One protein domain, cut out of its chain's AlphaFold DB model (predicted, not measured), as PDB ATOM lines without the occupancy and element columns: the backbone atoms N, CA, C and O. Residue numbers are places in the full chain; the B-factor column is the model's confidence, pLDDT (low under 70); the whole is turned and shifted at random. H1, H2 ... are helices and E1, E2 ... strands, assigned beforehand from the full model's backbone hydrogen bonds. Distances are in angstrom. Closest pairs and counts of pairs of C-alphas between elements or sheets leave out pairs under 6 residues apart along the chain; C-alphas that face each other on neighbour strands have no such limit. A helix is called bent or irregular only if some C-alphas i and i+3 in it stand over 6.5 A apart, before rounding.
ATOM      1  N   THR A   7      34.335  70.392  49.544       97.38
ATOM      2  CA  THR A   7      34.700  69.603  48.360       97.38
ATOM      3  C   THR A   7      33.543  69.466  47.370       97.38
ATOM      4  O   THR A   7      33.755  69.584  46.166       97.38
ATOM      5  N   GLU A   8      32.314  69.239  47.843       96.44
ATOM      6  CA  GLU A   8      31.136  69.194  46.964       96.44
ATOM      7  C   GLU A   8      30.878  70.551  46.302       96.44
ATOM      8  O   GLU A   8      30.582  70.600  45.109       96.44
ATOM      9  N   ILE A   9      31.058  71.650  47.042       97.31
ATOM     10  CA  ILE A   9      30.950  73.011  46.503       97.31
ATOM     11  C   ILE A   9      32.010  73.247  45.425       97.31
ATOM     12  O   ILE A   9      31.676  73.699  44.331       97.31
ATOM     13  N   GLN A  10      33.269  72.905  45.694       97.75
ATOM     14  CA  GLN A  10      34.361  73.118  44.748       97.75
ATOM     15  C   GLN A  10      34.186  72.290  43.468       97.75
ATOM     16  O   GLN A  10      34.326  72.826  42.371       97.75
ATOM     17  N   ASN A  11      33.781  71.023  43.590       97.56
ATOM     18  CA  ASN A  11      33.475  70.175  42.437       97.56
ATOM     19  C   ASN A  11      32.339  70.757  41.583       97.56
ATOM     20  O   ASN A  11      32.416  70.740  40.356       97.56
ATOM     21  N   ALA A  12      31.297  71.292  42.224       97.38
ATOM     22  CA  ALA A  12      30.178  71.904  41.521       97.38
ATOM     23  C   ALA A  12      30.576  73.207  40.808       97.38
ATOM     24  O   ALA A  12      30.125  73.454  39.688       97.38
ATOM     25  N   ILE A  13      31.465  74.008  41.411       96.25
ATOM     26  CA  ILE A  13      32.050  75.199  40.777       96.25
ATOM     27  C   ILE A  13      32.860  74.799  39.543       96.25
ATOM     28  O   ILE A  13      32.621  75.335  38.464       96.25
ATOM     29  N   GLU A  14      33.773  73.830  39.665       96.38
ATOM     30  CA  GLU A  14      34.567  73.355  38.527       96.38
ATOM     31  C   GLU A  14      33.687  72.807  37.402       96.38
ATOM     32  O   GLU A  14      33.953  73.049  36.224       96.38
ATOM     33  N   TYR A  15      32.631  72.073  37.757       96.44
ATOM     34  CA  TYR A  15      31.671  71.565  36.791       96.44
ATOM     35  C   TYR A  15      30.954  72.701  36.053       96.44
ATOM     36  O   TYR A  15      30.901  72.689  34.822       96.44
ATOM     37  N   ALA A  16      30.449  73.699  36.783       96.56
ATOM     38  CA  ALA A  16      29.769  74.849  36.199       96.56
ATOM     39  C   ALA A  16      30.709  75.672  35.301       96.56
ATOM     40  O   ALA A  16      30.326  75.987  34.180       96.56
ATOM     41  N   MET A  17      31.958  75.923  35.718       94.12
ATOM     42  CA  MET A  17      32.953  76.656  34.913       94.12
ATOM     43  C   MET A  17      33.315  75.950  33.598       94.12
ATOM     44  O   MET A  17      33.659  76.603  32.619       94.12
ATOM     45  N   ARG A  18      33.259  74.611  33.550       93.69
ATOM     46  CA  ARG A  18      33.510  73.846  32.310       93.69
ATOM     47  C   ARG A  18      32.347  73.909  31.323       93.69
ATOM     48  O   ARG A  18      32.533  73.573  30.156       93.69
ATOM     49  N   ARG A  19      31.145  74.243  31.797       94.50
ATOM     50  CA  ARG A  19      29.917  74.248  30.993       94.50
ATOM     51  C   ARG A  19      29.471  75.644  30.600       94.50
ATOM     52  O   ARG A  19      28.987  75.820  29.490       94.50
ATOM     53  N   GLU A  20      29.626  76.590  31.512       93.94
ATOM     54  CA  GLU A  20      29.122  77.947  31.404       93.94
ATOM     55  C   GLU A  20      30.308  78.908  31.526       93.94
ATOM     56  O   GLU A  20      31.071  78.851  32.493       93.94
ATOM     57  N   GLY A  21      30.473  79.778  30.529       86.31
ATOM     58  CA  GLY A  21      31.501  80.813  30.557       86.31
ATOM     59  C   GLY A  21      31.216  81.839  31.653       86.31
ATOM     60  O   GLY A  21      30.073  82.238  31.863       86.31
ATOM     61  N   VAL A  22      32.269  82.271  32.346       90.69
ATOM     62  CA  VAL A  22      32.242  83.414  33.282       90.69
ATOM     63  C   VAL A  22      32.964  84.636  32.705       90.69
ATOM     64  O   VAL A  22      33.175  85.637  33.388       90.69
ATOM     65  N   THR A  23      33.334  84.536  31.433       92.06
ATOM     66  CA  THR A  23      33.933  85.573  30.606       92.06
ATOM     67  C   THR A  23      33.088  85.755  29.351       92.06
ATOM     68  O   THR A  23      32.410  84.830  28.896       92.06
ATOM     69  N   GLU A  24      33.106  86.959  28.796       90.31
ATOM     70  CA  GLU A  24      32.441  87.290  27.542       90.31
ATOM     71  C   GLU A  24      33.414  87.966  26.582       90.31
ATOM     72  O   GLU A  24      34.397  88.584  26.992       90.31
ATOM     73  N   ILE A  25      33.143  87.826  25.285       91.81
ATOM     74  CA  ILE A  25      33.916  88.494  24.244       91.81
ATOM     75  C   ILE A  25      33.226  89.809  23.907       91.81
ATOM     76  O   ILE A  25      32.080  89.818  23.454       91.81
ATOM     77  N   VAL A  26      33.941  90.914  24.099       90.56
ATOM     78  CA  VAL A  26      33.451  92.257  23.795       90.56
ATOM     79  C   VAL A  26      34.209  92.813  22.589       90.56
ATOM     80  O   VAL A  26      35.444  92.838  22.597       90.56
ATOM     81  N   PRO A  27      33.499  93.269  21.541       90.50
ATOM     82  CA  PRO A  27      34.127  93.928  20.409       90.50
ATOM     83  C   PRO A  27      34.588  95.339  20.787       90.50
ATOM     84  O   PRO A  27      33.889  96.089  21.469       90.50
ATOM     85  N   SER A  28      35.756  95.716  20.286       90.50
ATOM     86  CA  SER A  28      36.365  97.034  20.451       90.50
ATOM     87  C   SER A  28      36.982  97.517  19.132       90.50
ATOM     88  O   SER A  28      37.001  96.787  18.139       90.50
ATOM     89  N   GLU A  29      37.519  98.738  19.125       91.12
ATOM     90  CA  GLU A  29      38.204  99.310  17.958       91.12
ATOM     91  C   GLU A  29      39.450  98.510  17.534       91.12
ATOM     92  O   GLU A  29      39.739  98.420  16.342       91.12
ATOM     93  N   ASP A  30      40.135  97.874  18.489       91.69
ATOM     94  CA  ASP A  30      41.382  97.126  18.278       91.69
ATOM     95  C   ASP A  30      41.159  95.609  18.090       91.69
ATOM     96  O   ASP A  30      42.113  94.845  17.914       91.69
ATOM     97  N   GLY A  31      39.899  95.161  18.109       90.94
ATOM     98  CA  GLY A  31      39.512  93.758  17.975       90.94
ATOM     99  C   GLY A  31      38.614  93.269  19.109       90.94
ATOM    100  O   GLY A  31      37.956  94.047  19.796       90.94
ATOM    101  N   GLU A  32      38.555  91.956  19.281       94.62
ATOM    102  CA  GLU A  32      37.751  91.297  20.308       94.62
ATOM    103  C   GLU A  32      38.591  91.015  21.557       94.62
ATOM    104  O   GLU A  32      39.705  90.496  21.459       94.62
ATOM    105  N   TYR A  33      38.045  91.337  22.731       91.44
ATOM    106  CA  TYR A  33      38.684  91.075  24.018       91.44
ATOM    107  C   TYR A  33      37.813  90.183  24.887       91.44
ATOM    108  O   TYR A  33      36.608  90.393  24.991       91.44
ATOM    109  N   GLU A  34      38.445  89.217  25.545       93.00
ATOM    110  CA  GLU A  34      37.815  88.445  26.608       93.00
ATOM    111  C   GLU A  34      37.848  89.259  27.907       93.00
ATOM    112  O   GLU A  34      38.912  89.693  28.356       93.00
ATOM    113  N   VAL A  35      36.678  89.485  28.499       92.00
ATOM    114  CA  VAL A  35      36.512  90.212  29.761       92.00
ATOM    115  C   VAL A  35      35.701  89.381  30.747       92.00
ATOM    116  O   VAL A  35      34.928  88.511  30.358       92.00
ATOM    117  N   GLU A  36      35.877  89.639  32.039       92.88
ATOM    118  CA  GLU A  36      35.076  89.002  33.087       92.88
ATOM    119  C   GLU A  36      33.622  89.488  33.040       92.88
ATOM    120  O   GLU A  36      33.354  90.678  32.864       92.88
ATOM    121  N   ILE A  37      32.677  88.568  33.243       92.12
ATOM    122  CA  ILE A  37      31.256  88.904  33.300       92.12
ATOM    123  C   ILE A  37      30.919  89.473  34.679       92.12
ATOM    124  O   ILE A  37      31.042  88.795  35.700       92.12
ATOM    125  N   TYR A  38      30.379  90.690  34.691       88.62
ATOM    126  CA  TYR A  38      29.845  91.332  35.899       88.62
ATOM    127  C   TYR A  38      28.316  91.468  35.893       88.62
ATOM    128  O   TYR A  38      27.718  91.772  36.928       88.62
ATOM    129  N   GLU A  39      27.662  91.240  34.752       91.44
ATOM    130  CA  GLU A  39      26.207  91.309  34.660       91.44
ATOM    131  C   GLU A  39      25.556  90.035  35.219       91.44
ATOM    132  O   GLU A  39      25.844  88.913  34.801       91.44
ATOM    133  N   ALA A  40      24.626  90.205  36.164       91.00
ATOM    134  CA  ALA A  40      23.942  89.083  36.806       91.00
ATOM    135  C   ALA A  40      23.135  88.219  35.817       91.00
ATOM    136  O   ALA A  40      23.028  87.005  35.998       91.00
ATOM    137  N   SER A  41      22.571  88.828  34.771       92.38
ATOM    138  CA  SER A  41      21.834  88.122  33.717       92.38
ATOM    139  C   SER A  41      22.755  87.144  32.973       92.38
ATOM    140  O   SER A  41      22.427  85.964  32.856       92.38
ATOM    141  N   SER A  42      23.948  87.597  32.592       91.62
ATOM    142  CA  SER A  42      24.983  86.804  31.927       91.62
ATOM    143  C   SER A  42      25.595  85.728  32.833       91.62
ATOM    144  O   SER A  42      25.952  84.660  32.348       91.62
ATOM    145  N   LEU A  43      25.634  85.933  34.158       94.31
ATOM    146  CA  LEU A  43      26.047  84.902  35.132       94.31
ATOM    147  C   LEU A  43      24.942  83.893  35.481       94.31
ATOM    148  O   LEU A  43      25.212  82.864  36.107       94.31
ATOM    149  N   THR A  44      23.689  84.158  35.106       95.06
ATOM    150  CA  THR A  44      22.552  83.305  35.481       95.06
ATOM    151  C   THR A  44      22.715  81.846  35.020       95.06
ATOM    152  O   THR A  44      22.452  80.960  35.836       95.06
ATOM    153  N   PRO A  45      23.178  81.536  33.790       95.38
ATOM    154  CA  PRO A  45      23.419  80.154  33.367       95.38
ATOM    155  C   PRO A  45      24.403  79.413  34.281       95.38
ATOM    156  O   PRO A  45      24.087  78.319  34.759       95.38
ATOM    157  N   PHE A  46      25.532  80.049  34.617       96.25
ATOM    158  CA  PHE A  46      26.532  79.518  35.546       96.25
ATOM    159  C   PHE A  46      25.923  79.213  36.921       96.25
ATOM    160  O   PHE A  46      26.036  78.090  37.420       96.25
ATOM    161  N   VAL A  47      25.209  80.177  37.514       95.75
ATOM    162  CA  VAL A  47      24.589  80.011  38.839       95.75
ATOM    163  C   VAL A  47      23.520  78.916  38.816       95.75
ATOM    164  O   VAL A  47      23.464  78.087  39.721       95.75
ATOM    165  N   MET A  48      22.692  78.852  37.771       97.25
ATOM    166  CA  MET A  48      21.670  77.810  37.636       97.25
ATOM    167  C   MET A  48      22.294  76.418  37.477       97.25
ATOM    168  O   MET A  48      21.776  75.455  38.043       97.25
ATOM    169  N   CYS A  49      23.409  76.295  36.750       97.25
ATOM    170  CA  CYS A  49      24.165  75.048  36.659       97.25
ATOM    171  C   CYS A  49      24.713  74.627  38.030       97.25
ATOM    172  O   CYS A  49      24.498  73.492  38.456       97.25
ATOM    173  N   LEU A  50      25.349  75.555  38.751       97.12
ATOM    174  CA  LEU A  50      25.895  75.323  40.089       97.12
ATOM    175  C   LEU A  50      24.816  74.855  41.079       97.12
ATOM    176  O   LEU A  50      25.002  73.872  41.793       97.12
ATOM    177  N   LEU A  51      23.665  75.532  41.107       96.44
ATOM    178  CA  LEU A  51      22.566  75.203  42.018       96.44
ATOM    179  C   LEU A  51      21.923  73.843  41.711       96.44
ATOM    180  O   LEU A  51      21.481  73.165  42.642       96.44
ATOM    181  N   ARG A  52      21.879  73.428  40.438       96.00
ATOM    182  CA  ARG A  52      21.437  72.076  40.053       96.00
ATOM    183  C   ARG A  52      22.430  71.009  40.496       96.00
ATOM    184  O   ARG A  52      22.010  69.998  41.053       96.00
ATOM    185  N   GLU A  53      23.729  71.242  40.307       96.06
ATOM    186  CA  GLU A  53      24.775  70.296  40.721       96.06
ATOM    187  C   GLU A  53      24.784  70.105  42.248       96.06
ATOM    188  O   GLU A  53      24.874  68.986  42.752       96.06
ATOM    189  N   LEU A  54      24.542  71.187  42.995       96.00
ATOM    190  CA  LEU A  54      24.348  71.162  44.449       96.00
ATOM    191  C   LEU A  54      22.958  70.672  44.891       96.00
ATOM    192  O   LEU A  54      22.671  70.640  46.089       96.00
ATOM    193  N   LYS A  55      22.089  70.284  43.948       94.19
ATOM    194  CA  LYS A  55      20.725  69.777  44.186       94.19
ATOM    195  C   LYS A  55      19.840  70.734  44.992       94.19
ATOM    196  O   LYS A  55      18.926  70.297  45.689       94.19
TER     197      LYS A  55
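This is residues 7 to 55 of the 58 residues of an uncharacterized protein of Ochrobactrum sp. J50 (UniProt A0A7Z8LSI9). The shape is a rod: at one end two helices, H1 and H2, pack on each other at a steep angle, and the other end is a two-stranded hairpin of E1 and E2, reaching away from the helices as an arm. The chain goes out along E1, turns at residues 29 and 30 and comes back along E2, with the first and last printed residues both at the helical end. The printed part has 49 residues, with two named helices and two named strands in the order H1, E1, E2, H2; the sheet order is E1 - E2, antiparallel, and the class is mixed, helices and strands. The whole is loose, with a radius of gyration of the C-alphas of 13.0 A and spans of 43 by 18 by 13 A.

Start at H1, residues 7 to 19, and look across to H2, residues 40 to 53. They touch, with 10 pairs of C-alphas within 8 A, and the closest C-alphas are those of Ala 16 and Leu 50, 5.5 A apart. Their lines stand at a steep tilt of 52 degrees, and they run opposite ways. In H1 every O i to N i+4 pair is within hydrogen-bond range; in H2 it is 8 of 10. Next find E1, residues 23 to 28, and E2, residues 31 to 36, which form a hairpin. They are antiparallel, with 148 degrees between their directions. Look at N 24 and O 35, within hydrogen-bond range at 2.9 A, and at N 28 and O 31, at 2.8 A. The C-alphas of Thr 23 and Glu 36 face each other at 4.4 A. H1 and E2 are apart, and E1 and H2 are apart.

Find C-alpha 7 at (34.700, 69.603, 48.360); from there H1 runs 18.6 A to C-alpha 19. E1 begins at C-alpha 23, at (33.933, 85.573, 30.606), and runs 15.5 A to C-alpha 28. E2 runs 16.5 A from C-alpha 31 to C-alpha 36. H2 runs 19.2 A from C-alpha 40 to C-alpha 53 at (24.775, 70.296, 40.721). It is irregular, but only just: C-alphas 42 and 45 are 7.0 A apart.

The two C-alphas farthest apart are those of Glu 29 and Lys 55, at 43.2 A, while those of Thr 7 and Lys 55 are 14.6 A apart. The printed part has no cut. The links H1 to E1, E1 to E2 and E2 to H2 are tight. The mean pLDDT of the printed part is 93.9, and no printed residue is under 70.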